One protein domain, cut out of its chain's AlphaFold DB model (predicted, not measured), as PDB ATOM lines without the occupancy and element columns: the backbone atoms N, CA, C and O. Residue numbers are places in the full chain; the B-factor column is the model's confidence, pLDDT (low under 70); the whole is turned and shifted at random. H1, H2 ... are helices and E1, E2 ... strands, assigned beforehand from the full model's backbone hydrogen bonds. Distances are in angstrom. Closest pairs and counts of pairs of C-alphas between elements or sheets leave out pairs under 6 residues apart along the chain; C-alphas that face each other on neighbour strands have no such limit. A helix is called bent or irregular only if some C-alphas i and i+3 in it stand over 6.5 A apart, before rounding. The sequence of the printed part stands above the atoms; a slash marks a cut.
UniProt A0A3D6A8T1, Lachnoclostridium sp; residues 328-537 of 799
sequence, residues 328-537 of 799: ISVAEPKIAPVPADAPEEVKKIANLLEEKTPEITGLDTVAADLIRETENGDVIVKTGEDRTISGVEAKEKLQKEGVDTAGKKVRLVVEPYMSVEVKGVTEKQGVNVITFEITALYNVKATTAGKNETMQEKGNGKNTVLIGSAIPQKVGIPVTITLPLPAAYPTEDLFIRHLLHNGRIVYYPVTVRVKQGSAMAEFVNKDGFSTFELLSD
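AT A GLANCE: This is residues 328 to 537 of the 799 residues of a protein of Lachnoclostridium sp (UniProt A0A3D6A8T1). A long, strongly twisted two-stranded ribbon, the hairpin E5 and E6, makes the long axis and joins two lobes. At one end E13, E9 and E10 extend the sheet beside E6, and the curled sheet E1-E8-E12-E11 lies partly face to face with it, its strands crossed; at the other end E7, the small sheet E2-E3-E4 and H3 pack on the ribbon, while H1 lies over E5. The printed part has 210 residues in the order H1 E1 H2 E2 E3 E4 H3 E5 to E13, mixed helices and strands, with antiparallel neighbours in each sheet. It is elongated, 64 by 37 by 31 A, and only just compact, close to loose, with a radius of gyration of the C-alphas of 19.8 A.

IN THESE COORDINATES: E5, residues 411 to 428, spans 50.5 A from C-alpha 411 at (41.518, -2.873, 30.377); E6, 431 to 447, spans 48.1 A. E7 is 464 to 472, 22.2 A, bending by 58 degrees at residue 468; E9 is 494 to 499, E10 505 to 509 and E13 531 to 536, ending at (14.213, 32.215, 42.515). E1 is 359 to 361, E8 479 to 484, E11 511 to 515 and E12 518 to 525, 21.6 A. E2 is 371 to 373, E3 379 to 384 and E4 387 to 390. H1 is 344 to 355, 16.3 A, from (27.038, 27.773, 58.548); H2 is 365 to 370 and H3 391 to 400.

HOW THE PARTS SIT: In the branched sheet E5 lies on one side of E6, with N 419 and O 439 2.8 A apart; E7 and E13 lie on the other side, with N 467 and O 444 2.7 A and N 436 and O 532 2.8 A apart. E9 pairs with E13 and E10. The sheets form a stack, face to face in turn: the strands of E1-E8-E12-E11 stand at 74 degrees to the branched sheet's, those of E2-E3-E4 at 35 degrees. The C-alphas of Thr 383 and Gly 468, the closest of E3 and E7, are 5.6 A apart. H1 and H3 are on opposite faces of the branched sheet, at heights of 9.1 A and 8.7 A. H2 is only just irregular, C-alphas 366 and 369 being 6.55 A apart. Every O i to N i+4 pair is within hydrogen-bond range in H1 and H3; in H2 0 of 2 are, and 1 of 3 O i to N i+3 pairs.

THE WHOLE: The C-alphas of Gly 407 and Gln 429, the two farthest apart, are 65.5 A apart. The printed part has no cut, and E6 to E7 is the long link. Mean pLDDT of the printed part is 84.7; residues 364 to 368 and 473 to 476 are among those under 70.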
ATOM      1  N   ILE A 328      33.539   2.707  29.664       81.88
ATOM      2  CA  ILE A 328      33.086   3.978  30.235       81.88
ATOM      3  C   ILE A 328      32.091   3.662  31.347       81.88
ATOM      4  O   ILE A 328      31.082   2.997  31.110       81.88
ATOM      5  N   SER A 329      32.377   4.138  32.556       82.88
ATOM      6  CA  SER A 329      31.512   3.951  33.719       82.88
ATOM      7  C   SER A 329      31.445   5.236  34.529       82.88
ATOM      8  O   SER A 329      32.426   5.623  35.153       82.88
ATOM      9  N   VAL A 330      30.290   5.903  34.540       81.12
ATOM     10  CA  VAL A 330      30.095   7.137  35.317       81.12
ATOM     11  C   VAL A 330      30.243   6.827  36.808       81.12
ATOM     12  O   VAL A 330      29.550   5.963  37.341       81.12
ATOM     13  N   ALA A 331      31.171   7.515  37.467       84.31
ATOM     14  CA  ALA A 331      31.389   7.426  38.901       84.31
ATOM     15  C   ALA A 331      30.473   8.399  39.659       84.31
ATOM     16  O   ALA A 331      29.962   9.375  39.104       84.31
ATOM     17  N   GLU A 332      30.278   8.129  40.950       85.38
ATOM     18  CA  GLU A 332      29.469   8.984  41.820       85.38
ATOM     19  C   GLU A 332      30.033  10.418  41.884       85.38
ATOM     20  O   GLU A 332      31.259  10.605  41.905       85.38
ATOM     21  N   PRO A 333      29.164  11.445  41.928       87.81
ATOM     22  CA  PRO A 333      29.600  12.822  42.103       87.81
ATOM     23  C   PRO A 333      30.386  13.028  43.396       87.81
ATOM     24  O   PRO A 333      30.090  12.435  44.432       87.81
ATOM     25  N   LYS A 334      31.385  13.908  43.341       90.38
ATOM     26  CA  LYS A 334      32.217  14.269  44.489       90.38
ATOM     27  C   LYS A 334      31.851  15.659  44.977       90.38
ATOM     28  O   LYS A 334      31.799  16.605  44.192       90.38
ATOM     29  N   ILE A 335      31.642  15.787  46.280       91.06
ATOM     30  CA  ILE A 335      31.427  17.080  46.925       91.06
ATOM     31  C   ILE A 335      32.776  17.585  47.430       91.06
ATOM     32  O   ILE A 335      33.530  16.842  48.063       91.06
ATOM     33  N   ALA A 336      33.121  18.824  47.089       87.50
ATOM     34  CA  ALA A 336      34.358  19.429  47.558       87.50
ATOM     35  C   ALA A 336      34.284  19.663  49.080       87.50
ATOM     36  O   ALA A 336      33.250  20.122  49.574       87.50
ATOM     37  N   PRO A 337      35.362  19.378  49.835       87.12
ATOM     38  CA  PRO A 337      35.366  19.575  51.275       87.12
ATOM     39  C   PRO A 337      35.179  21.056  51.608       87.12
ATOM     40  O   PRO A 337      35.880  21.920  51.081       87.12
ATOM     41  N   VAL A 338      34.250  21.341  52.517       87.25
ATOM     42  CA  VAL A 338      33.981  22.709  52.961       87.25
ATOM     43  C   VAL A 338      35.044  23.150  53.973       87.25
ATOM     44  O   VAL A 338      35.286  22.429  54.947       87.25
ATOM     45  N   PRO A 339      35.672  24.327  53.796       85.88
ATOM     46  CA  PRO A 339      36.587  24.891  54.784       85.88
ATOM     47  C   PRO A 339      35.941  25.020  56.171       85.88
ATOM     48  O   PRO A 339      34.763  25.359  56.301       85.88
ATOM     49  N   ALA A 340      36.706  24.769  57.238       84.62
ATOM     50  CA  ALA A 340      36.180  24.788  58.609       84.62
ATOM     51  C   ALA A 340      35.614  26.164  59.025       84.62
ATOM     52  O   ALA A 340      34.699  26.244  59.849       84.62
ATOM     53  N   ASP A 341      36.147  27.230  58.432       89.00
ATOM     54  CA  ASP A 341      35.782  28.634  58.610       89.00
ATOM     55  C   ASP A 341      34.653  29.116  57.679       89.00
ATOM     56  O   ASP A 341      34.250  30.275  57.767       89.00
ATOM     57  N   ALA A 342      34.108  28.250  56.818       88.19
ATOM     58  CA  ALA A 342      32.995  28.614  55.946       88.19
ATOM     59  C   ALA A 342      31.716  28.966  56.744       88.19
ATOM     60  O   ALA A 342      31.499  28.418  57.832       88.19
ATOM     61  N   PRO A 343      30.828  29.823  56.198       91.06
ATOM     62  CA  PRO A 343      29.536  30.133  56.811       91.06
ATOM     63  C   PRO A 343      28.688  28.883  57.088       91.06
ATOM     64  O   PRO A 343      28.721  27.909  56.330       91.06
ATOM     65  N   GLU A 344      27.884  28.912  58.153       88.94
ATOM     66  CA  GLU A 344      27.038  27.773  58.548       88.94
ATOM     67  C   GLU A 344      25.994  27.424  57.479       88.94
ATOM     68  O   GLU A 344      25.636  26.259  57.305       88.94
ATOM     69  N   GLU A 345      25.534  28.410  56.713       87.81
ATOM     70  CA  GLU A 345      24.650  28.214  55.569       87.81
ATOM     71  C   GLU A 345      25.334  27.384  54.474       87.81
ATOM     72  O   GLU A 345      24.733  26.444  53.962       87.81
ATOM     73  N   VAL A 346      26.608  27.659  54.173       89.69
ATOM     74  CA  VAL A 346      27.401  26.902  53.187       89.69
ATOM     75  C   VAL A 346      27.597  25.458  53.650       89.69
ATOM     76  O   VAL A 346      27.380  24.529  52.871       89.69
ATOM     77  N   LYS A 347      27.919  25.250  54.935       90.50
ATOM     78  CA  LYS A 347      28.059  23.907  55.527       90.50
ATOM     79  C   LYS A 347      26.759  23.105  55.447       90.50
ATOM     80  O   LYS A 347      26.794  21.925  55.111       90.50
ATOM     81  N   LYS A 348      25.603  23.729  55.707       90.75
ATOM     82  CA  LYS A 348      24.289  23.072  55.587       90.75
ATOM     83  C   LYS A 348      24.003  22.610  54.160       90.75
ATOM     84  O   LYS A 348      23.519  21.495  53.990       90.75
ATOM     85  N   ILE A 349      24.303  23.437  53.156       90.94
ATOM     86  CA  ILE A 349      24.118  23.048  51.750       90.94
ATOM     87  C   ILE A 349      25.065  21.908  51.374       90.94
ATOM     88  O   ILE A 349      24.625  20.947  50.758       90.94
ATOM     89  N   ALA A 350      26.336  21.961  51.772       90.31
ATOM     90  CA  ALA A 350      27.268  20.877  51.469       90.31
ATOM     91  C   ALA A 350      26.866  19.548  52.124       90.31
ATOM     92  O   ALA A 350      26.848  18.526  51.446       90.31
ATOM     93  N   ASN A 351      26.440  19.571  53.391       90.56
ATOM     94  CA  ASN A 351      25.901  18.385  54.063       90.56
ATOM     95  C   ASN A 351      24.652  17.844  53.349       90.56
ATOM     96  O   ASN A 351      24.477  16.633  53.255       90.56
ATOM     97  N   LEU A 352      23.791  18.726  52.818       90.69
ATOM     98  CA  LEU A 352      22.640  18.314  52.012       90.69
ATOM     99  C   LEU A 352      23.078  17.621  50.715       90.69
ATOM    100  O   LEU A 352      22.464  16.628  50.346       90.69
ATOM    101  N   LEU A 353      24.125  18.109  50.042       90.75
ATOM    102  CA  LEU A 353      24.681  17.457  48.849       90.75
ATOM    103  C   LEU A 353      25.294  16.084  49.173       90.75
ATOM    104  O   LEU A 353      25.203  15.171  48.358       90.75
ATOM    105  N   GLU A 354      25.901  15.917  50.350       89.19
ATOM    106  CA  GLU A 354      26.416  14.619  50.805       89.19
ATOM    107  C   GLU A 354      25.287  13.638  51.164       89.19
ATOM    108  O   GLU A 354      25.351  12.467  50.794       89.19
ATOM    109  N   GLU A 355      24.233  14.101  51.849       89.00
ATOM    110  CA  GLU A 355      23.074  13.273  52.213       89.00
ATOM    111  C   GLU A 355      22.208  12.916  50.993       89.00
ATOM    112  O   GLU A 355      21.683  11.805  50.886       89.00
ATOM    113  N   LYS A 356      22.028  13.879  50.084       88.56
ATOM    114  CA  LYS A 356      21.207  13.794  48.873       88.56
ATOM    115  C   LYS A 356      22.101  14.047  47.667       88.56
ATOM    116  O   LYS A 356      22.192  15.164  47.164       88.56
ATOM    117  N   THR A 357      22.762  12.987  47.219       84.31
ATOM    118  CA  THR A 357      23.773  13.058  46.164       84.31
ATOM    119  C   THR A 357      23.217  13.735  44.903       84.31
ATOM    120  O   THR A 357      22.168  13.320  44.400       84.31
ATOM    121  N   PRO A 358      23.901  14.766  44.377       90.81
ATOM    122  CA  PRO A 358      23.625  15.315  43.058       90.81
ATOM    123  C   PRO A 358      23.643  14.245  41.971       90.81
ATOM    124  O   PRO A 358      24.254  13.191  42.131       90.81
ATOM    125  N   GLU A 359      23.041  14.540  40.826       90.06
ATOM    126  CA  GLU A 359      23.087  13.650  39.668       90.06
ATOM    127  C   GLU A 359      23.473  14.419  38.414       90.06
ATOM    128  O   GLU A 359      23.142  15.594  38.245       90.06
ATOM    129  N   ILE A 360      24.167  13.726  37.518       88.06
ATOM    130  CA  ILE A 360      24.454  14.207  36.177       88.06
ATOM    131  C   ILE A 360      24.168  13.087  35.182       88.06
ATOM    132  O   ILE A 360      24.554  11.939  35.399       88.06
ATOM    133  N   THR A 361      23.482  13.409  34.089       87.00
ATOM    134  CA  THR A 361      23.196  12.455  33.006       87.00
ATOM    135  C   THR A 361      23.689  12.995  31.666       87.00
ATOM    136  O   THR A 361      23.702  14.209  31.443       87.00
ATOM    137  N   GLY A 362      24.133  12.086  30.793       79.50
ATOM    138  CA  GLY A 362      24.748  12.403  29.499       79.50
ATOM    139  C   GLY A 362      26.274  12.540  29.530       79.50
ATOM    140  O   GLY A 362      26.882  12.773  28.490       79.50
ATOM    141  N   LEU A 363      26.919  12.373  30.693       78.00
ATOM    142  CA  LEU A 363      28.374  12.532  30.839       78.00
ATOM    143  C   LEU A 363      29.188  11.397  30.175       78.00
ATOM    144  O   LEU A 363      30.350  11.585  29.813       78.00
ATOM    145  N   ASP A 364      28.562  10.237  29.991       69.19
ATOM    146  CA  ASP A 364      29.067   9.071  29.262       69.19
ATOM    147  C   ASP A 364      29.233   9.341  27.760       69.19
ATOM    148  O   ASP A 364      30.244   8.951  27.177       69.19
ATOM    149  N   THR A 365      28.304  10.082  27.145       66.62
ATOM    150  CA  THR A 365      28.389  10.462  25.720       66.62
ATOM    151  C   THR A 365      29.544  11.419  25.410       66.62
ATOM    152  O   THR A 365      30.031  11.457  24.285       66.62
ATOM    153  N   VAL A 366      30.034  12.142  26.422       63.84
ATOM    154  CA  VAL A 366      31.131  13.122  26.320       63.84
ATOM    155  C   VAL A 366      32.512  12.452  26.450       63.84
ATOM    156  O   VAL A 366      33.532  13.037  26.100       63.84
ATOM    157  N   ALA A 367      32.573  11.198  26.915       64.31
ATOM    158  CA  ALA A 367      33.834  10.474  27.089       64.31
ATOM    159  C   ALA A 367      34.460   9.988  25.766       64.31
ATOM    160  O   ALA A 367      35.621   9.585  25.765       64.31
ATOM    161  N   ALA A 368      33.720  10.018  24.651       64.88
ATOM    162  CA  ALA A 368      34.203   9.551  23.351       64.88
ATOM    163  C   ALA A 368      35.414  10.358  22.852       64.88
ATOM    164  O   ALA A 368      36.376   9.769  22.370       64.88
ATOM    165  N   ASP A 369      35.431  11.675  23.077       71.25
ATOM    166  CA  ASP A 369      36.544  12.554  22.679       71.25
ATOM    167  C   ASP A 369      37.846  12.273  23.451       71.25
ATOM    168  O   ASP A 369      38.933  12.700  23.053       71.25
ATOM    169  N   LEU A 370      37.758  11.553  24.575       76.38
ATOM    170  CA  LEU A 370      38.918  11.143  25.367       76.38
ATOM    171  C   LEU A 370      39.591   9.891  24.811       76.38
ATOM    172  O   LEU A 370      40.710   9.595  25.224       76.38
ATOM    173  N   ILE A 371      38.920   9.150  23.931       84.00
ATOM    174  CA  ILE A 371      39.337   7.833  23.466       84.00
ATOM    175  C   ILE A 371      39.624   7.921  21.972       84.00
ATOM    176  O   ILE A 371      38.763   8.271  21.173       84.00
ATOM    177  N   ARG A 372      40.841   7.558  21.577       83.50
ATOM    178  CA  ARG A 372      41.229   7.484  20.170       83.50
ATOM    179  C   ARG A 372      41.902   6.153  19.882       83.50
ATOM    180  O   ARG A 372      42.715   5.676  20.666       83.50
ATOM    181  N   GLU A 373      41.595   5.578  18.729       81.75
ATOM    182  CA  GLU A 373      42.333   4.431  18.206       81.75
ATOM    183  C   GLU A 373      43.549   4.907  17.403       81.75
ATOM    184  O   GLU A 373      43.473   5.880  16.644       81.75
ATOM    185  N   THR A 374      44.681   4.230  17.580       82.19
ATOM    186  CA  THR A 374      45.876   4.439  16.758       82.19
ATOM    187  C   THR A 374      45.830   3.557  15.511       82.19
ATOM    188  O   THR A 374      45.072   2.588  15.438       82.19
ATOM    189  N   GLU A 375      46.666   3.876  14.523       76.81
ATOM    190  CA  GLU A 375      46.790   3.086  13.288       76.81
ATOM    191  C   GLU A 375      47.239   1.644  13.566       76.81
ATOM    192  O   GLU A 375      46.750   0.717  12.929       76.81
ATOM    193  N   ASN A 376      48.057   1.439  14.603       78.44
ATOM    194  CA  ASN A 376      48.525   0.117  15.035       78.44
ATOM    195  C   ASN A 376      47.447  -0.681  15.796       78.44
ATOM    196  O   ASN A 376      47.715  -1.783  16.267       78.44
ATOM    197  N   GLY A 377      46.236  -0.133  15.949       76.12
ATOM    198  CA  GLY A 377      45.122  -0.771  16.646       76.12
ATOM    199  C   GLY A 377      45.190  -0.688  18.168       76.12
ATOM    200  O   GLY A 377      44.453  -1.411  18.837       76.12
ATOM    201  N   ASP A 378      46.044   0.174  18.718       78.81
ATOM    202  CA  ASP A 378      46.031   0.516  20.140       78.81
ATOM    203  C   ASP A 378      44.863   1.451  20.454       78.81
ATOM    204  O   ASP A 378      44.400   2.193  19.582       78.81
ATOM    205  N   VAL A 379      44.442   1.481  21.716       80.81
ATOM    206  CA  VAL A 379      43.518   2.502  22.200       80.81
ATOM    207  C   VAL A 379      44.247   3.428  23.152       80.81
ATOM    208  O   VAL A 379      44.710   3.017  24.216       80.81
ATOM    209  N   ILE A 380      44.320   4.699  22.766       86.88
ATOM    210  CA  ILE A 380      44.878   5.758  23.590       86.88
ATOM    211  C   ILE A 380      43.764   6.546  24.269       86.88
ATOM    212  O   ILE A 380      42.783   6.954  23.646       86.88
ATOM    213  N   VAL A 381      43.935   6.779  25.567       87.81
ATOM    214  CA  VAL A 381      43.008   7.555  26.389       87.81
ATOM    215  C   VAL A 381      43.705   8.810  26.889       87.81
ATOM    216  O   VAL A 381      44.824   8.751  27.403       87.81
ATOM    217  N   LYS A 382      43.056   9.966  26.753       85.06
ATOM    218  CA  LYS A 382      43.560  11.245  27.257       85.06
ATOM    219  C   LYS A 382      43.594  11.232  28.793       85.06
ATOM    220  O   LYS A 382      42.600  10.931  29.442       85.06
ATOM    221  N   THR A 383      44.754  11.554  29.371       82.31
ATOM    222  CA  THR A 383      45.049  11.564  30.827       82.31
ATOM    223  C   THR A 383      45.519  12.940  31.339       82.31
ATOM    224  O   THR A 383      45.854  13.094  32.513       82.31
ATOM    225  N   GLY A 384      45.557  13.946  30.459       76.12
ATOM    226  CA  GLY A 384      45.855  15.358  30.733       76.12
ATOM    227  C   GLY A 384      45.701  16.200  29.459       76.12
ATOM    228  O   GLY A 384      45.380  15.639  28.414       76.12
ATOM    229  N   GLU A 385      45.936  17.518  29.511       69.69
ATOM    230  CA  GLU A 385      45.804  18.408  28.334       69.69
ATOM    231  C   GLU A 385      46.611  17.910  27.123       69.69
ATOM    232  O   GLU A 385      46.024  17.754  26.050       69.69
ATOM    233  N   ASP A 386      47.871  17.522  27.352       75.12
ATOM    234  CA  ASP A 386      48.814  17.016  26.338       75.12
ATOM    235  C   ASP A 386      49.322  15.595  26.647       75.12
ATOM    236  O   ASP A 386      50.430  15.210  26.275       75.12
ATOM    237  N   ARG A 387      48.554  14.806  27.411       81.50
ATOM    238  CA  ARG A 387      48.972  13.463  27.844       81.50
ATOM    239  C   ARG A 387      47.945  12.424  27.441       81.50
ATOM    240  O   ARG A 387      46.762  12.573  27.733       81.50
ATOM    241  N   THR A 388      48.413  11.333  26.856       87.62
ATOM    242  CA  THR A 388      47.621  10.137  26.557       87.62
ATOM    243  C   THR A 388      48.271   8.915  27.188       87.62
ATOM    244  O   THR A 388      49.433   8.963  27.590       87.62
ATOM    245  N   ILE A 389      47.513   7.833  27.319       87.06
ATOM    246  CA  ILE A 389      48.040   6.522  27.679       87.06
ATOM    247  C   ILE A 389      47.458   5.462  26.752       87.06
ATOM    248  O   ILE A 389      46.252   5.453  26.523       87.06
ATOM    249  N   SER A 390      48.307   4.581  26.249       86.75
ATOM    250  CA  SER A 390      47.922   3.370  25.523       86.75
ATOM    251  C   SER A 390      47.551   2.204  26.441       86.75
ATOM    252  O   SER A 390      47.898   2.183  27.626       86.75
ATOM    253  N   GLY A 391      46.916   1.167  25.885       83.12
ATOM    254  CA  GLY A 391      46.726  -0.100  26.594       83.12
ATOM    255  C   GLY A 391      48.056  -0.761  26.985       83.12
ATOM    256  O   GLY A 391      48.176  -1.311  28.083       83.12
ATOM    257  N   VAL A 392      49.079  -0.648  26.132       82.06
ATOM    258  CA  VAL A 392      50.423  -1.200  26.380       82.06
ATOM    259  C   VAL A 392      51.115  -0.474  27.538       82.06
ATOM    260  O   VAL A 392      51.528  -1.112  28.505       82.06
ATOM    261  N   GLU A 393      51.154   0.860  27.518       87.19
ATOM    262  CA  GLU A 393      51.715   1.655  28.623       87.19
ATOM    263  C   GLU A 393      50.932   1.455  29.931       87.19
ATOM    264  O   GLU A 393      51.492   1.522  31.030       87.19
ATOM    265  N   ALA A 394      49.621   1.209  29.847       88.38
ATOM    266  CA  ALA A 394      48.791   0.899  31.006       88.38
ATOM    267  C   ALA A 394      49.180  -0.439  31.652       88.38
ATOM    268  O   ALA A 394      49.263  -0.524  32.882       88.38
ATOM    269  N   LYS A 395      49.475  -1.459  30.839       88.56
ATOM    270  CA  LYS A 395      49.998  -2.754  31.295       88.56
ATOM    271  C   LYS A 395      51.354  -2.604  31.985       88.56
ATOM    272  O   LYS A 395      51.528  -3.124  33.086       88.56
ATOM    273  N   GLU A 396      52.273  -1.829  31.413       89.12
ATOM    274  CA  GLU A 396      53.572  -1.542  32.038       89.12
ATOM    275  C   GLU A 396      53.418  -0.830  33.392       89.12
ATOM    276  O   GLU A 396      54.095  -1.164  34.369       89.12
ATOM    277  N   LYS A 397      52.489   0.130  33.493       90.19
ATOM    278  CA  LYS A 397      52.194   0.809  34.764       90.19
ATOM    279  C   LYS A 397      51.623  -0.137  35.815       90.19
ATOM    280  O   LYS A 397      52.030  -0.043  36.970       90.19
ATOM    281  N   LEU A 398      50.720  -1.043  35.436       91.62
ATOM    282  CA  LEU A 398      50.191  -2.074  36.336       91.62
ATOM    283  C   LEU A 398      51.324  -2.937  36.907       91.62
ATOM    284  O   LEU A 398      51.421  -3.089  38.125       91.62
ATOM    285  N   GLN A 399      52.226  -3.412  36.048       91.25
ATOM    286  CA  GLN A 399      53.380  -4.222  36.450       91.25
ATOM    287  C   GLN A 399      54.324  -3.458  37.387       91.25
ATOM    288  O   GLN A 399      54.729  -3.985  38.425       91.25
ATOM    289  N   LYS A 400      54.630  -2.191  37.076       90.94
ATOM    290  CA  LYS A 400      55.476  -1.326  37.918       90.94
ATOM    291  C   LYS A 400      54.888  -1.102  39.313       90.94
ATOM    292  O   LYS A 400      55.622  -0.978  40.289       90.94
ATOM    293  N   GLU A 401      53.565  -1.064  39.401       89.88
ATOM    294  CA  GLU A 401      52.795  -0.910  40.635       89.88
ATOM    295  C   GLU A 401      52.545  -2.240  41.375       89.88
ATOM    296  O   GLU A 401      51.788  -2.262  42.353       89.88
ATOM    297  N   GLY A 402      53.180  -3.330  40.922       89.00
ATOM    298  CA  GLY A 402      53.143  -4.656  41.541       89.00
ATOM    299  C   GLY A 402      51.907  -5.494  41.202       89.00
ATOM    300  O   GLY A 402      51.642  -6.473  41.896       89.00
ATOM    301  N   VAL A 403      51.136  -5.120  40.175       91.25
ATOM    302  CA  VAL A 403      49.961  -5.878  39.724       91.25
ATOM    303  C   VAL A 403      50.383  -6.934  38.703       91.25
ATOM    304  O   VAL A 403      50.978  -6.617  37.675       91.25
ATOM    305  N   ASP A 404      50.035  -8.193  38.966       87.75
ATOM    306  CA  ASP A 404      50.275  -9.304  38.044       87.75
ATOM    307  C   ASP A 404      49.319  -9.255  36.841       87.75
ATOM    308  O   ASP A 404      48.094  -9.361  37.005       87.75
ATOM    309  N   THR A 405      49.895  -9.128  35.644       89.25
ATOM    310  CA  THR A 405      49.190  -9.052  34.357       89.25
ATOM    311  C   THR A 405      49.314 -10.322  33.513       89.25
ATOM    312  O   THR A 405      48.712 -10.368  32.445       89.25
ATOM    313  N   ALA A 406      50.111 -11.314  33.923       84.75
ATOM    314  CA  ALA A 406      50.422 -12.468  33.081       84.75
ATOM    315  C   ALA A 406      49.157 -13.291  32.793       84.75
ATOM    316  O   ALA A 406      48.449 -13.699  33.716       84.75
ATOM    317  N   GLY A 407      48.842 -13.497  31.510       80.69
ATOM    318  CA  GLY A 407      47.628 -14.212  31.096       80.69
ATOM    319  C   GLY A 407      46.308 -13.531  31.492       80.69
ATOM    320  O   GLY A 407      45.249 -14.150  31.378       80.69
ATOM    321  N   LYS A 408      46.340 -12.273  31.958       84.62
ATOM    322  CA  LYS A 408      45.147 -11.492  32.313       84.62
ATOM    323  C   LYS A 408      44.895 -10.399  31.291       84.62
ATOM    324  O   LYS A 408      45.814  -9.746  30.801       84.62
ATOM    325  N   LYS A 409      43.616 -10.148  31.024       83.56
ATOM    326  CA  LYS A 409      43.200  -9.074  30.128       83.56
ATOM    327  C   LYS A 409      43.356  -7.722  30.820       83.56
ATOM    328  O   LYS A 409      42.722  -7.479  31.844       83.56
ATOM    329  N   VAL A 410      44.180  -6.844  30.254       87.12
ATOM    330  CA  VAL A 410      44.322  -5.459  30.721       87.12
ATOM    331  C   VAL A 410      43.262  -4.594  30.053       87.12
ATOM    332  O   VAL A 410      43.066  -4.669  28.842       87.12
ATOM    333  N   ARG A 411      42.571  -3.775  30.847       86.62
ATOM    334  CA  ARG A 411      41.518  -2.873  30.377       86.62
ATOM    335  C   ARG A 411      41.759  -1.459  30.881       86.62
ATOM    336  O   ARG A 411      42.207  -1.260  32.011       86.62
ATOM    337  N   LEU A 412      41.427  -0.492  30.034       89.06
ATOM    338  CA  LEU A 412      41.311   0.906  30.418       89.06
ATOM    339  C   LEU A 412      39.855   1.194  30.784       89.06
ATOM    340  O   LEU A 412      38.941   0.787  30.067       89.06
ATOM    341  N   VAL A 413      39.652   1.887  31.897       88.69
ATOM    342  CA  VAL A 413      38.338   2.333  32.359       88.69
ATOM    343  C   VAL A 413      38.362   3.850  32.456       88.69
ATOM    344  O   VAL A 413      39.217   4.419  33.137       88.69
ATOM    345  N   VAL A 414      37.441   4.499  31.756       88.06
ATOM    346  CA  VAL A 414      37.204   5.937  31.838       88.06
ATOM    347  C   VAL A 414      36.033   6.153  32.786       88.06
ATOM    348  O   VAL A 414      34.922   5.691  32.531       88.06
ATOM    349  N   GLU A 415      36.288   6.855  33.885       86.88
ATOM    350  CA  GLU A 415      35.303   7.153  34.920       86.88
ATOM    351  C   GLU A 415      35.023   8.662  34.997       86.88
ATOM    352  O   GLU A 415      35.708   9.388  35.732       86.88
ATOM    353  N   PRO A 416      34.031   9.156  34.235       86.88
ATOM    354  CA  PRO A 416      33.517  10.510  34.387       86.88
ATOM    355  C   PRO A 416      32.867  10.706  35.757       86.88
ATOM    356  O   PRO A 416      32.152   9.824  36.220       86.88
ATOM    357  N   TYR A 417      33.019  11.877  36.366       86.94
ATOM    358  CA  TYR A 417      32.266  12.289  37.547       86.94
ATOM    359  C   TYR A 417      32.056  13.806  37.581       86.94
ATOM    360  O   TYR A 417      32.828  14.583  37.016       86.94
ATOM    361  N   MET A 418      31.009  14.239  38.280       89.81
ATOM    362  CA  MET A 418      30.763  15.650  38.574       89.81
ATOM    363  C   MET A 418      31.385  16.015  39.922       89.81
ATOM    364  O   MET A 418      31.213  15.294  40.900       89.81
ATOM    365  N   SER A 419      32.089  17.139  39.982       90.62
ATOM    366  CA  SER A 419      32.558  17.767  41.213       90.62
ATOM    367  C   SER A 419      31.698  18.989  41.507       90.62
ATOM    368  O   SER A 419      31.521  19.821  40.619       90.62
ATOM    369  N   VAL A 420      31.182  19.107  42.730       92.75
ATOM    370  CA  VAL A 420      30.366  20.252  43.165       92.75
ATOM    371  C   VAL A 420      31.009  20.898  44.389       92.75
ATOM    372  O   VAL A 420      31.217  20.240  45.407       92.75
ATOM    373  N   GLU A 421      31.313  22.189  44.298       92.69
ATOM    374  CA  GLU A 421      31.789  23.018  45.409       92.69
ATOM    375  C   GLU A 421      30.752  24.108  45.702       92.69
ATOM    376  O   GLU A 421      30.339  24.842  44.807       92.69
ATOM    377  N   VAL A 422      30.333  24.247  46.960       92.62
ATOM    378  CA  VAL A 422      29.439  25.340  47.372       92.62
ATOM    379  C   VAL A 422      30.293  26.566  47.690       92.62
ATOM    380  O   VAL A 422      31.053  26.557  48.656       92.62
ATOM    381  N   LYS A 423      30.175  27.629  46.888       91.25
ATOM    382  CA  LYS A 423      30.975  28.858  47.048       91.25
ATOM    383  C   LYS A 423      30.340  29.855  48.006       91.25
ATOM    384  O   LYS A 423      31.056  30.623  48.642       91.25
ATOM    385  N   GLY A 424      29.015  29.860  48.114       90.00
ATOM    386  CA  GLY A 424      28.325  30.822  48.959       90.00
ATOM    387  C   GLY A 424      26.814  30.653  48.982       90.00
ATOM    388  O   GLY A 424      26.218  30.062  48.085       90.00
ATOM    389  N   VAL A 425      26.209  31.210  50.029       88.69
ATOM    390  CA  VAL A 425      24.768  31.433  50.133       88.69
ATOM    391  C   VAL A 425      24.586  32.905  50.476       88.69
ATOM    392  O   VAL A 425      25.138  33.378  51.467       88.69
ATOM    393  N   THR A 426      23.865  33.642  49.638       87.69
ATOM    394  CA  THR A 426      23.599  35.074  49.842       87.69
ATOM    395  C   THR A 426      22.104  35.330  49.799       87.69
ATOM    396  O   THR A 426      21.397  34.632  49.092       87.69
ATOM    397  N   GLU A 427      21.592  36.307  50.540       81.50
ATOM    398  CA  GLU A 427      20.171  36.659  50.481       81.50
ATOM    399  C   GLU A 427      19.961  37.822  49.504       81.50
ATOM    400  O   GLU A 427      20.584  38.879  49.634       81.50
ATOM    401  N   LYS A 428      19.068  37.646  48.526       69.12
ATOM    402  CA  LYS A 428      18.648  38.695  47.594       69.12
ATOM    403  C   LYS A 428      17.124  38.749  47.579       69.12
ATOM    404  O   LYS A 428      16.474  37.766  47.250       69.12
ATOM    405  N   GLN A 429      16.557  39.898  47.959       64.94
ATOM    406  CA  GLN A 429      15.100  40.137  47.963       64.94
ATOM    407  C   GLN A 429      14.282  39.083  48.751       64.94
ATOM    408  O   GLN A 429      13.159  38.763  48.378       64.94
ATOM    409  N   GLY A 430      14.825  38.550  49.852       67.56
ATOM    410  CA  GLY A 430      14.143  37.553  50.692       67.56
ATOM    411  C   GLY A 430      14.294  36.098  50.228       67.56
ATOM    412  O   GLY A 430      13.709  35.205  50.840       67.56
ATOM    413  N   VAL A 431      15.080  35.841  49.175       70.56
ATOM    414  CA  VAL A 431      15.419  34.495  48.696       70.56
ATOM    415  C   VAL A 431      16.925  34.265  48.799       70.56
ATOM    416  O   VAL A 431      17.732  35.122  48.436       70.56
ATOM    417  N   ASN A 432      17.318  33.080  49.260       82.06
ATOM    418  CA  ASN A 432      18.717  32.665  49.260       82.06
ATOM    419  C   ASN A 432      19.175  32.344  47.829       82.06
ATOM    420  O   ASN A 432      18.627  31.460  47.190       82.06
ATOM    421  N   VAL A 433      20.197  33.011  47.318       88.88
ATOM    422  CA  VAL A 433      20.943  32.618  46.122       88.88
ATOM    423  C   VAL A 433      22.047  31.662  46.554       88.88
ATOM    424  O   VAL A 433      22.851  32.001  47.427       88.88
ATOM    425  N   ILE A 434      22.084  30.471  45.960       91.94
ATOM    426  CA  ILE A 434      23.108  29.462  46.254       91.94
ATOM    427  C   ILE A 434      24.086  29.413  45.086       91.94
ATOM    428  O   ILE A 434      23.695  29.099  43.963       91.94
ATOM    429  N   THR A 435      25.353  29.709  45.357       92.69
ATOM    430  CA  THR A 435      26.428  29.707  44.364       92.69
ATOM    431  C   THR A 435      27.197  28.390  44.431       92.69
ATOM    432  O   THR A 435      27.752  28.035  45.476       92.69
ATOM    433  N   PHE A 436      27.271  27.692  43.304       93.62
ATOM    434  CA  PHE A 436      28.003  26.448  43.109       93.62
ATOM    435  C   PHE A 436      29.103  26.643  42.067       93.62
ATOM    436  O   PHE A 436      28.876  27.253  41.028       93.62
ATOM    437  N   GLU A 437      30.270  26.059  42.297       92.25
ATOM    438  CA  GLU A 437      31.224  25.754  41.235       92.25
ATOM    439  C   GLU A 437      31.017  24.286  40.860       92.25
ATOM    440  O   GLU A 437      31.138  23.400  41.710       92.25
ATOM    441  N   ILE A 438      30.655  24.021  39.604       90.94
ATOM    442  CA  ILE A 438      30.436  22.652  39.124       90.94
ATOM    443  C   ILE A 438      31.459  22.362  38.041       90.94
ATOM    444  O   ILE A 438      31.569  23.111  37.076       90.94
ATOM    445  N   THR A 439      32.179  21.251  38.170       87.69
ATOM    446  CA  THR A 439      33.185  20.807  37.196       87.69
ATOM    447  C   THR A 439      32.930  19.357  36.802       87.69
ATOM    448  O   THR A 439      32.747  18.511  37.672       87.69
ATOM    449  N   ALA A 440      32.965  19.025  35.510       86.69
ATOM    450  CA  ALA A 440      33.072  17.629  35.081       86.69
ATOM    451  C   ALA A 440      34.532  17.206  34.988       86.69
ATOM    452  O   ALA A 440      35.341  17.876  34.344       86.69
ATOM    453  N   LEU A 441      34.842  16.074  35.606       84.75
ATOM    454  CA  LEU A 441      36.176  15.515  35.726       84.75
ATOM    455  C   LEU A 441      36.169  14.045  35.302       84.75
ATOM    456  O   LEU A 441      35.165  13.356  35.444       84.75
ATOM    457  N   TYR A 442      37.293  13.552  34.790       84.50
ATOM    458  CA  TYR A 442      37.421  12.166  34.335       84.50
ATOM    459  C   TYR A 442      38.648  11.532  34.963       84.50
ATOM    460  O   TYR A 442      39.741  12.094  34.890       84.50
ATOM    461  N   ASN A 443      38.467  10.354  35.553       85.88
ATOM    462  CA  ASN A 443      39.569   9.492  35.955       85.88
ATOM    463  C   ASN A 443      39.801   8.449  34.868       85.88
ATOM    464  O   ASN A 443      38.852   7.906  34.308       85.88
ATOM    465  N   VAL A 444      41.060   8.126  34.608       88.38
ATOM    466  CA  VAL A 444      41.421   6.983  33.771       88.38
ATOM    467  C   VAL A 444      42.054   5.949  34.680       88.38
ATOM    468  O   VAL A 444      42.942   6.277  35.462       88.38
ATOM    469  N   LYS A 445      41.604   4.703  34.611       89.69
ATOM    470  CA  LYS A 445      42.151   3.592  35.389       89.69
ATOM    471  C   LYS A 445      42.621   2.489  34.456       89.69
ATOM    472  O   LYS A 445      41.994   2.230  33.437       89.69
ATOM    473  N   ALA A 446      43.706   1.824  34.829       91.56
ATOM    474  CA  ALA A 446      44.127   0.565  34.231       91.56
ATOM    475  C   ALA A 446      43.762  -0.568  35.189       91.56
ATOM    476  O   ALA A 446      43.984  -0.430  36.393       91.56
ATOM    477  N   THR A 447      43.210  -1.673  34.691       91.25
ATOM    478  CA  THR A 447      42.819  -2.802  35.543       91.25
ATOM    479  C   THR A 447      43.007  -4.159  34.873       91.25
ATOM    480  O   THR A 447      42.835  -4.289  33.662       91.25
ATOM    481  N   THR A 448      43.349  -5.171  35.673       91.12
ATOM    482  CA  THR A 448      43.305  -6.597  35.300       91.12
ATOM    483  C   THR A 448      42.053  -7.304  35.811       91.12
ATOM    484  O   THR A 448      41.882  -8.492  35.540       91.12
ATOM    485  N   ALA A 449      41.188  -6.598  36.550       87.00
ATOM    486  CA  ALA A 449      39.906  -7.131  36.992       87.00
ATOM    487  C   ALA A 449      39.107  -7.613  35.776       87.00
ATOM    488  O   ALA A 449      39.191  -6.998  34.712       87.00
ATOM    489  N   GLY A 450      38.312  -8.671  35.925       81.94
ATOM    490  CA  GLY A 450      37.262  -9.057  34.979       81.94
ATOM    491  C   GLY A 450      36.029  -8.144  35.059       81.94
ATOM    492  O   GLY A 450      35.895  -7.334  35.971       81.94
ATOM    493  N   LYS A 451      35.098  -8.240  34.097       75.75
ATOM    494  CA  LYS A 451      33.907  -7.354  34.020       75.75
ATOM    495  C   LYS A 451      33.039  -7.374  35.287       75.75
ATOM    496  O   LYS A 451      32.399  -6.381  35.602       75.75
ATOM    497  N   ASN A 452      33.047  -8.495  36.005       79.25
ATOM    498  CA  ASN A 452      32.258  -8.704  37.219       79.25
ATOM    499  C   ASN A 452      33.118  -8.726  38.494       79.25
ATOM    500  O   ASN A 452      32.618  -9.066  39.562       79.25
ATOM    501  N   GLU A 453      34.411  -8.420  38.389       84.38
ATOM    502  CA  GLU A 453      35.313  -8.372  39.536       84.38
ATOM    503  C   GLU A 453      35.424  -6.942  40.061       84.38
ATOM    504  O   GLU A 453      35.436  -5.974  39.303       84.38
ATOM    505  N   THR A 454      35.529  -6.797  41.379       85.69
ATOM    506  CA  THR A 454      35.707  -5.486  42.003       85.69
ATOM    507  C   THR A 454      37.085  -4.913  41.669       85.69
ATOM    508  O   THR A 454      38.113  -5.561  41.888       85.69
ATOM    509  N   MET A 455      37.110  -3.671  41.185       89.12
ATOM    510  CA  MET A 455      38.340  -2.905  40.987       89.12
ATOM    511  C   MET A 455      38.902  -2.462  42.345       89.12
ATOM    512  O   MET A 455      38.241  -1.759  43.104       89.12
ATOM    513  N   GLN A 456      40.125  -2.883  42.660       88.88
ATOM    514  CA  GLN A 456      40.814  -2.608  43.921       88.88
ATOM    515  C   GLN A 456      42.102  -1.820  43.668       88.88
ATOM    516  O   GLN A 456      43.035  -2.316  43.035       88.88
ATOM    517  N   GLU A 457      42.160  -0.596  44.196       86.62
ATOM    518  CA  GLU A 457      43.304   0.317  44.040       86.62
ATOM    519  C   GLU A 457      44.368   0.165  45.146       86.62
ATOM    520  O   GLU A 457      45.513   0.589  44.977       86.62
ATOM    521  N   LYS A 458      44.009  -0.421  46.299       85.12
ATOM    522  CA  LYS A 458      44.867  -0.532  47.495       85.12
ATOM    523  C   LYS A 458      44.643  -1.861  48.224       85.12
ATOM    524  O   LYS A 458      43.565  -2.437  48.137       85.12
ATOM    525  N   GLY A 459      45.634  -2.281  49.014       81.62
ATOM    526  CA  GLY A 459      45.560  -3.473  49.867       81.62
ATOM    527  C   GLY A 459      45.977  -4.775  49.173       81.62
ATOM    528  O   GLY A 459      46.475  -4.769  48.045       81.62
ATOM    529  N   ASN A 460      45.799  -5.900  49.873       73.81
ATOM    530  CA  ASN A 460      46.072  -7.230  49.326       73.81
ATOM    531  C   ASN A 460      45.012  -7.560  48.266       73.81
ATOM    532  O   ASN A 460      43.834  -7.618  48.598       73.81
ATOM    533  N   GLY A 461      45.432  -7.784  47.016       79.31
ATOM    534  CA  GLY A 461      44.514  -8.002  45.888       79.31
ATOM    535  C   GLY A 461      44.373  -6.816  44.928       79.31
ATOM    536  O   GLY A 461      43.495  -6.842  44.069       79.31
ATOM    537  N   LYS A 462      45.242  -5.796  45.034       89.06
ATOM    538  CA  LYS A 462      45.325  -4.684  44.073       89.06
ATOM    539  C   LYS A 462      45.377  -5.213  42.634       89.06
ATOM    540  O   LYS A 462      46.306  -5.921  42.254       89.06
ATOM    541  N   ASN A 463      44.382  -4.833  41.843       90.38
ATOM    542  CA  ASN A 463      44.246  -5.192  40.429       90.38
ATOM    543  C   ASN A 463      44.056  -3.956  39.537       90.38
ATOM    544  O   ASN A 463      43.955  -4.087  38.322       90.38
ATOM    545  N   THR A 464      43.990  -2.763  40.138       92.12
ATOM    546  CA  THR A 464      43.649  -1.504  39.476       92.12
ATOM    547  C   THR A 464      44.631  -0.404  39.869       92.12
ATOM    548  O   THR A 464      45.065  -0.323  41.019       92.12
ATOM    549  N   VAL A 465      44.971   0.464  38.918       91.00
ATOM    550  CA  VAL A 465      45.833   1.635  39.115       91.00
ATOM    551  C   VAL A 465      45.166   2.864  38.502       91.00
ATOM    552  O   VAL A 465      44.746   2.831  37.345       91.00
ATOM    553  N   LEU A 466      45.093   3.958  39.266       89.06
ATOM    554  CA  LEU A 466      44.667   5.267  38.768       89.06
ATOM    555  C   LEU A 466      45.765   5.882  37.891       89.06
ATOM    556  O   LEU A 466      46.928   5.973  38.287       89.06
ATOM    557  N   ILE A 467      45.382   6.334  36.705       83.94
ATOM    558  CA  ILE A 467      46.275   6.851  35.680       83.94
ATOM    559  C   ILE A 467      46.064   8.360  35.526       83.94
ATOM    560  O   ILE A 467      45.159   8.815  34.836       83.94
ATOM    561  N   GLY A 468      46.969   9.142  36.115       70.31
ATOM    562  CA  GLY A 468      47.012  10.596  35.931       70.31
ATOM    563  C   GLY A 468      46.067  11.389  36.840       70.31
ATOM    564  O   GLY A 468      45.536  10.872  37.821       70.31
ATOM    565  N   SER A 469      45.943  12.682  36.538       65.94
ATOM    566  CA  SER A 469      45.120  13.649  37.272       65.94
ATOM    567  C   SER A 469      43.776  13.835  36.570       65.94
ATOM    568  O   SER A 469      43.693  13.693  35.353       65.94
ATOM    569  N   ALA A 470      42.735  14.174  37.327       70.31
ATOM    570  CA  ALA A 470      41.403  14.345  36.767       70.31
ATOM    571  C   ALA A 470      41.355  15.516  35.766       70.31
ATOM    572  O   ALA A 470      41.829  16.610  36.074       70.31
ATOM    573  N   ILE A 471      40.802  15.285  34.571       68.31
ATOM    574  CA  ILE A 471      40.794  16.270  33.473       68.31
ATOM    575  C   ILE A 471      39.459  17.023  33.443       68.31
ATOM    576  O   ILE A 471      38.427  16.365  33.286       68.31
ATOM    577  N   PRO A 472      39.454  18.367  33.523       70.19
ATOM    578  CA  PRO A 472      38.257  19.167  33.274       70.19
ATOM    579  C   PRO A 472      37.773  19.025  31.828       70.19
ATOM    580  O   PRO A 472      38.576  19.127  30.900       70.19
ATOM    581  N   GLN A 473      36.469  18.831  31.615       68.50
ATOM    582  CA  GLN A 473      35.882  18.800  30.268       68.50
ATOM    583  C   GLN A 473      35.064  20.045  29.934       68.50
ATOM    584  O   GLN A 473      34.338  20.588  30.769       68.50
ATOM    585  N   LYS A 474      35.146  20.454  28.663       64.88
ATOM    586  CA  LYS A 474      34.225  21.418  28.057       64.88
ATOM    587  C   LYS A 474      33.074  20.629  27.450       64.88
ATOM    588  O   LYS A 474      33.288  19.773  26.602       64.88
ATOM    589  N   VAL A 475      31.860  20.896  27.903       61.50
ATOM    590  CA  VAL A 475      30.672  20.203  27.403       61.50
ATOM    591  C   VAL A 475      30.352  20.704  25.999       61.50
ATOM    592  O   VAL A 475      29.998  21.867  25.841       61.50
ATOM    593  N   GLY A 476      30.483  19.833  24.996       61.47
ATOM    594  CA  GLY A 476      29.991  20.080  23.634       61.47
ATOM    595  C   GLY A 476      28.550  19.601  23.400       61.47
ATOM    596  O   GLY A 476      27.894  20.068  22.473       61.47
ATOM    597  N   ILE A 477      28.046  18.694  24.249       72.25
ATOM    598  CA  ILE A 477      26.717  18.064  24.147       72.25
ATOM    599  C   ILE A 477      25.916  18.365  25.419       72.25
ATOM    600  O   ILE A 477      26.444  18.122  26.498       72.25
ATOM    601  N   PRO A 478      24.656  18.831  25.348       84.44
ATOM    602  CA  PRO A 478      23.883  19.170  26.542       84.44
ATOM    603  C   PRO A 478      23.812  18.035  27.581       84.44
ATOM    604  O   PRO A 478      23.438  16.911  27.249       84.44
ATOM    605  N   VAL A 479      24.120  18.345  28.844       88.12
ATOM    606  CA  VAL A 479      24.026  17.426  29.994       88.12
ATOM    607  C   VAL A 479      22.938  17.890  30.953       88.12
ATOM    608  O   VAL A 479      22.730  19.090  31.131       88.12
ATOM    609  N   THR A 480      22.250  16.954  31.605       91.25
ATOM    610  CA  THR A 480      21.246  17.305  32.624       91.25
ATOM    611  C   THR A 480      21.874  17.204  34.004       91.25
ATOM    612  O   THR A 480      22.422  16.154  34.346       91.25
ATOM    613  N   ILE A 481      21.786  18.282  34.779       92.31
ATOM    614  CA  ILE A 481      22.289  18.374  36.150       92.31
ATOM    615  C   ILE A 481      21.095  18.448  37.095       92.31
ATOM    616  O   ILE A 481      20.165  19.224  36.871       92.31
ATOM    617  N   THR A 482      21.157  17.668  38.170       92.69
ATOM    618  CA  THR A 482      20.129  17.617  39.208       92.69
ATOM    619  C   THR A 482      20.764  17.870  40.570       92.69
ATOM    620  O   THR A 482      21.643  17.122  41.000       92.69
ATOM    621  N   LEU A 483      20.313  18.917  41.262       93.44
ATOM    622  CA  LEU A 483      20.816  19.340  42.573       93.44
ATOM    623  C   LEU A 483      19.700  19.267  43.627       93.44
ATOM    624  O   LEU A 483      18.568  19.645  43.326       93.44
ATOM    625  N   PRO A 484      19.967  18.817  44.863       91.94
ATOM    626  CA  PRO A 484      18.978  18.849  45.935       91.94
ATOM    627  C   PRO A 484      18.646  20.280  46.362       91.94
ATOM    628  O   PRO A 484      19.522  21.138  46.480       91.94
ATOM    629  N   LEU A 485      17.366  20.521  46.635       90.50
ATOM    630  CA  LEU A 485      16.872  21.787  47.166       90.50
ATOM    631  C   LEU A 485      16.738  21.717  48.692       90.50
ATOM    632  O   LEU A 485      16.199  20.739  49.216       90.50
ATOM    633  N   PRO A 486      17.158  22.761  49.429       88.62
ATOM    634  CA  PRO A 486      16.835  22.885  50.847       88.62
ATOM    635  C   PRO A 486      15.319  22.899  51.071       88.62
ATOM    636  O   PRO A 486      14.581  23.497  50.296       88.62
ATOM    637  N   ALA A 487      14.842  22.315  52.172       84.25
ATOM    638  CA  ALA A 487      13.403  22.158  52.428       84.25
ATOM    639  C   ALA A 487      12.598  23.476  52.466       84.25
ATOM    640  O   ALA A 487      11.404  23.470  52.191       84.25
ATOM    641  N   ALA A 488      13.240  24.594  52.819       82.00
ATOM    642  CA  ALA A 488      12.626  25.925  52.859       82.00
ATOM    643  C   ALA A 488      12.914  26.770  51.600       82.00
ATOM    644  O   ALA A 488      12.613  27.961  51.582       82.00
ATOM    645  N   TYR A 489      13.548  26.186  50.580       86.38
ATOM    646  CA  TYR A 489      13.852  26.876  49.332       86.38
ATOM    647  C   TYR A 489      12.595  26.959  48.447       86.38
ATOM    648  O   TYR A 489      11.822  25.998  48.426       86.38
ATOM    649  N   PRO A 490      12.368  28.064  47.712       84.31
ATOM    650  CA  PRO A 490      11.257  28.154  46.767       84.31
ATOM    651  C   PRO A 490      11.282  27.020  45.735       84.31
ATOM    652  O   PRO A 490      12.346  26.536  45.363       84.31
ATOM    653  N   THR A 491      10.110  26.605  45.254       85.94
ATOM    654  CA  THR A 491       9.975  25.551  44.228       85.94
ATOM    655  C   THR A 491       9.368  26.051  42.918       85.94
ATOM    656  O   THR A 491       9.171  25.262  41.999       85.94
ATOM    657  N   GLU A 492       9.055  27.344  42.833       83.94
ATOM    658  CA  GLU A 492       8.489  28.010  41.657       83.94
ATOM    659  C   GLU A 492       9.442  29.112  41.175       83.94
ATOM    660  O   GLU A 492      10.267  29.606  41.950       83.94
ATOM    661  N   ASP A 493       9.338  29.467  39.889       83.44
ATOM    662  CA  ASP A 493      10.127  30.525  39.245       83.44
ATOM    663  C   ASP A 493      11.645  30.398  39.515       83.44
ATOM    664  O   ASP A 493      12.341  31.368  39.818       83.44
ATOM    665  N   LEU A 494      12.159  29.162  39.466       88.44
ATOM    666  CA  LEU A 494      13.567  28.853  39.703       88.44
ATOM    667  C   LEU A 494      14.384  28.921  38.412       88.44
ATOM    668  O   LEU A 494      14.009  28.354  37.382       88.44
ATOM    669  N   PHE A 495      15.561  29.530  38.512       88.81
ATOM    670  CA  PHE A 495      16.508  29.658  37.414       88.81
ATOM    671  C   PHE A 495      17.932  29.371  37.879       88.81
ATOM    672  O   PHE A 495      18.307  29.630  39.025       88.81
ATOM    673  N   ILE A 496      18.742  28.863  36.956       92.38
ATOM    674  CA  ILE A 496      20.192  28.829  37.102       92.38
ATOM    675  C   ILE A 496      20.774  29.991  36.315       92.38
ATOM    676  O   ILE A 496      20.622  30.044  35.097       92.38
ATOM    677  N   ARG A 497      21.485  30.885  36.997       89.75
ATOM    678  CA  ARG A 497      22.355  31.878  36.369       89.75
ATOM    679  C   ARG A 497      23.755  31.283  36.228       89.75
ATOM    680  O   ARG A 497      24.396  30.963  37.221       89.75
ATOM    681  N   HIS A 498      24.219  31.105  35.000       90.44
ATOM    682  CA  HIS A 498      25.513  30.514  34.664       90.44
ATOM    683  C   HIS A 498      26.494  31.603  34.223       90.44
ATOM    684  O   HIS A 498      26.234  32.317  33.253       90.44
ATOM    685  N   LEU A 499      27.614  31.734  34.936       88.69
ATOM    686  CA  LEU A 499      28.648  32.736  34.682       88.69
ATOM    687  C   LEU A 499      29.773  32.122  33.850       88.69
ATOM    688  O   LEU A 499      30.735  31.579  34.386       88.69
ATOM    689  N   LEU A 500      29.673  32.244  32.530       84.38
ATOM    690  CA  LEU A 500      30.652  31.674  31.614       84.38
ATOM    691  C   LEU A 500      32.040  32.302  31.800       84.38
ATOM    692  O   LEU A 500      32.183  33.499  32.043       84.38
ATOM    693  N   HIS A 501      33.086  31.512  31.548       78.38
ATOM    694  CA  HIS A 501      34.490  31.946  31.621       78.38
ATOM    695  C   HIS A 501      34.832  33.157  30.730       78.38
ATOM    696  O   HIS A 501      35.807  33.857  30.983       78.38
ATOM    697  N   ASN A 502      34.051  33.405  29.674       78.00
ATOM    698  CA  ASN A 502      34.205  34.571  28.798       78.00
ATOM    699  C   ASN A 502      33.500  35.837  29.333       78.00
ATOM    700  O   ASN A 502      33.462  36.847  28.633       78.00
ATOM    701  N   GLY A 503      32.925  35.782  30.540       76.81
ATOM    702  CA  GLY A 503      32.199  36.873  31.187       76.81
ATOM    703  C   GLY A 503      30.732  37.009  30.770       76.81
ATOM    704  O   GLY A 503      30.047  37.898  31.273       76.81
ATOM    705  N   ARG A 504      30.231  36.160  29.863       80.69
ATOM    706  CA  ARG A 504      28.816  36.153  29.467       80.69
ATOM    707  C   ARG A 504      27.973  35.397  30.496       80.69
ATOM    708  O   ARG A 504      28.409  34.390  31.045       80.69
ATOM    709  N   ILE A 505      26.746  35.858  30.713       83.56
ATOM    710  CA  ILE A 505      25.781  35.212  31.605       83.56
ATOM    711  C   ILE A 505      24.719  34.506  30.761       83.56
ATOM    712  O   ILE A 505      24.265  35.048  29.756       83.56
ATOM    713  N   VAL A 506      24.338  33.294  31.158       84.06
ATOM    714  CA  VAL A 506      23.234  32.535  30.552       84.06
ATOM    715  C   VAL A 506      22.279  32.083  31.648       84.06
ATOM    716  O   VAL A 506      22.714  31.781  32.757       84.06
ATOM    717  N   TYR A 507      20.985  32.032  31.343       85.94
ATOM    718  CA  TYR A 507      19.960  31.570  32.273       85.94
ATOM    719  C   TYR A 507      19.379  30.239  31.797       85.94
ATOM    720  O   TYR A 507      19.038  30.091  30.622       85.94
ATOM    721  N   TYR A 508      19.256  29.277  32.712       88.50
ATOM    722  CA  TYR A 508      18.577  28.008  32.457       88.50
ATOM    723  C   TYR A 508      17.310  27.904  33.301       88.50
ATOM    724  O   TYR A 508      17.381  28.126  34.515       88.50
ATOM    725  N   PRO A 509      16.166  27.541  32.697       87.38
ATOM    726  CA  PRO A 509      14.971  27.231  33.463       87.38
ATOM    727  C   PRO A 509      15.203  25.967  34.297       87.38
ATOM    728  O   PRO A 509      15.831  25.008  33.834       87.38
ATOM    729  N   VAL A 510      14.683  25.967  35.522       91.50
ATOM    730  CA  VAL A 510      14.766  24.824  36.435       91.50
ATOM    731  C   VAL A 510      13.423  24.116  36.499       91.50
ATOM    732  O   VAL A 510      12.385  24.720  36.752       91.50
ATOM    733  N   THR A 511      13.451  22.798  36.337       91.81
ATOM    734  CA  THR A 511      12.313  21.931  36.645       91.81
ATOM    735  C   THR A 511      12.514  21.314  38.022       91.81
ATOM    736  O   THR A 511      13.526  20.660  38.267       91.81
ATOM    737  N   VAL A 512      11.545  21.475  38.923       91.12
ATOM    738  CA  VAL A 512      11.596  20.825  40.238       91.12
ATOM    739  C   VAL A 512      11.019  19.415  40.153       91.12
ATOM    740  O   VAL A 512       9.884  19.217  39.719       91.12
ATOM    741  N   ARG A 513      11.791  18.419  40.592       87.00
ATOM    742  CA  ARG A 513      11.373  17.013  40.684       87.00
ATOM    743  C   ARG A 513      11.460  16.522  42.119       87.00
ATOM    744  O   ARG A 513      12.338  16.938  42.864       87.00
ATOM    745  N   VAL A 514      10.580  15.602  42.509       84.06
ATOM    746  CA  VAL A 514      10.666  14.944  43.821       84.06
ATOM    747  C   VAL A 514      11.404  13.621  43.662       84.06
ATOM    748  O   VAL A 514      10.927  12.722  42.969       84.06
ATOM    749  N   LYS A 515      12.562  13.486  44.315       76.75
ATOM    750  CA  LYS A 515      13.370  12.260  44.316       76.75
ATOM    751  C   LYS A 515      13.878  11.992  45.730       76.75
ATOM    752  O   LYS A 515      14.269  12.911  46.437       76.75
ATOM    753  N   GLN A 516      13.811  10.735  46.176       65.56
ATOM    754  CA  GLN A 516      14.216  10.331  47.537       65.56
ATOM    755  C   GLN A 516      13.564  11.154  48.677       65.56
ATOM    756  O   GLN A 516      14.170  11.364  49.730       65.56
ATOM    757  N   GLY A 517      12.335  11.641  48.464       74.31
ATOM    758  CA  GLY A 517      11.601  12.462  49.436       74.31
ATOM    759  C   GLY A 517      12.055  13.926  49.540       74.31
ATOM    760  O   GLY A 517      11.514  14.640  50.378       74.31
ATOM    761  N   SER A 518      12.998  14.377  48.703       81.50
ATOM    762  CA  SER A 518      13.442  15.774  48.607       81.50
ATOM    763  C   SER A 518      13.031  16.391  47.270       81.50
ATOM    764  O   SER A 518      12.932  15.695  46.255       81.50
ATOM    765  N   ALA A 519      12.812  17.705  47.264       90.25
ATOM    766  CA  ALA A 519      12.747  18.475  46.029       90.25
ATOM    767  C   ALA A 519      14.160  18.589  45.429       90.25
ATOM    768  O   ALA A 519      15.138  18.766  46.157       90.25
ATOM    769  N   MET A 520      14.263  18.461  44.110       92.19
ATOM    770  CA  MET A 520      15.503  18.521  43.341       92.19
ATOM    771  C   MET A 520      15.324  19.515  42.194       92.19
ATOM    772  O   MET A 520      14.336  19.431  41.465       92.19
ATOM    773  N   ALA A 521      16.271  20.429  42.021       93.31
ATOM    774  CA  ALA A 521      16.356  21.334  40.885       93.31
ATOM    775  C   ALA A 521      17.066  20.639  39.723       93.31
ATOM    776  O   ALA A 521      18.240  20.292  39.835       93.31
ATOM    777  N   GLU A 522      16.359  20.449  38.614       94.94
ATOM    778  CA  GLU A 522      16.894  19.873  37.385       94.94
ATOM    779  C   GLU A 522      17.002  20.939  36.289       94.94
ATOM    780  O   GLU A 522      16.046  21.674  36.042       94.94
ATOM    781  N   PHE A 523      18.148  21.006  35.611       93.44
ATOM    782  CA  PHE A 523      18.369  21.903  34.477       93.44
ATOM    783  C   PHE A 523      19.296  21.277  33.430       93.44
ATOM    784  O   PHE A 523      20.118  20.409  33.730       93.44
ATOM    785  N   VAL A 524      19.170  21.734  32.181       91.56
ATOM    786  CA  VAL A 524      20.003  21.276  31.062       91.56
ATOM    787  C   VAL A 524      21.120  22.284  30.820       91.56
ATOM    788  O   VAL A 524      20.872  23.404  30.374       91.56
ATOM    789  N   ASN A 525      22.354  21.873  31.087       88.81
ATOM    790  CA  ASN A 525      23.545  22.658  30.809       88.81
ATOM    791  C   ASN A 525      24.068  22.357  29.399       88.81
ATOM    792  O   ASN A 525      24.368  21.211  29.073       88.81
ATOM    793  N   LYS A 526      24.224  23.400  28.583       85.75
ATOM    794  CA  LYS A 526      24.706  23.313  27.195       85.75
ATOM    795  C   LYS A 526      25.896  24.230  26.891       85.75
ATOM    796  O   LYS A 526      26.420  24.162  25.787       85.75
ATOM    797  N   ASP A 527      26.314  25.075  27.838       84.19
ATOM    798  CA  ASP A 527      27.315  26.129  27.594       84.19
ATOM    799  C   ASP A 527      28.617  25.920  28.400       84.19
ATOM    800  O   ASP A 527      29.434  26.830  28.527       84.19
ATOM    801  N   GLY A 528      28.842  24.713  28.930       84.88
ATOM    802  CA  GLY A 528      30.067  24.336  29.647       84.88
ATOM    803  C   GLY A 528      29.947  24.386  31.173       84.88
ATOM    804  O   GLY A 528      28.876  24.604  31.717       84.88
ATOM    805  N   PHE A 529      31.042  24.115  31.881       86.81
ATOM    806  CA  PHE A 529      31.092  24.076  33.347       86.81
ATOM    807  C   PHE A 529      31.829  25.295  33.896       86.81
ATOM    808  O   PHE A 529      32.886  25.641  33.366       86.81
ATOM    809  N   SER A 530      31.272  25.941  34.923       87.94
ATOM    810  CA  SER A 530      31.865  27.080  35.636       87.94
ATOM    811  C   SER A 530      31.085  27.363  36.935       87.94
ATOM    812  O   SER A 530      30.618  26.427  37.596       87.94
ATOM    813  N   THR A 531      30.902  28.637  37.282       91.94
ATOM    814  CA  THR A 531      30.080  29.076  38.403       91.94
ATOM    815  C   THR A 531      28.601  29.138  38.004       91.94
ATOM    816  O   THR A 531      28.214  29.789  37.030       91.94
ATOM    817  N   PHE A 532      27.756  28.493  38.802       93.69
ATOM    818  CA  PHE A 532      26.304  28.461  38.668       93.69
ATOM    819  C   PHE A 532      25.655  29.027  39.924       93.69
ATOM    820  O   PHE A 532      26.059  28.715  41.041       93.69
ATOM    821  N   GLU A 533      24.603  29.811  39.761       93.12
ATOM    822  CA  GLU A 533      23.813  30.325  40.870       93.12
ATOM    823  C   GLU A 533      22.371  29.881  40.722       93.12
ATOM    824  O   GLU A 533      21.700  30.223  39.749       93.12
ATOM    825  N   LEU A 534      21.901  29.128  41.708       92.81
ATOM    826  CA  LEU A 534      20.492  28.820  41.856       92.81
ATOM    827  C   LEU A 534      19.809  29.984  42.562       92.81
ATOM    828  O   LEU A 534      20.223  30.390  43.652       92.81
ATOM    829  N   LEU A 535      18.768  30.507  41.926       87.69
ATOM    830  CA  LEU A 535      17.977  31.620  42.427       87.69
ATOM    831  C   LEU A 535      16.503  31.453  42.048       87.69
ATOM    832  O   LEU A 535      16.180  30.848  41.026       87.69
ATOM    833  N   SER A 536      15.614  31.992  42.882       83.31
ATOM    834  CA  SER A 536      14.213  32.215  42.515       83.31
ATOM    835  C   SER A 536      14.075  33.650  42.031       83.31
ATOM    836  O   SER A 536      14.565  34.571  42.685       83.31
ATOM    837  N   ASP A 537      13.449  33.823  40.876       76.25
ATOM    838  CA  ASP A 537      13.257  35.123  40.255       76.25
ATOM    839  C   ASP A 537      11.923  35.143  39.517       76.25
ATOM    840  O   ASP A 537      11.781  34.605  38.420       76.25
TER     841      ASP A 537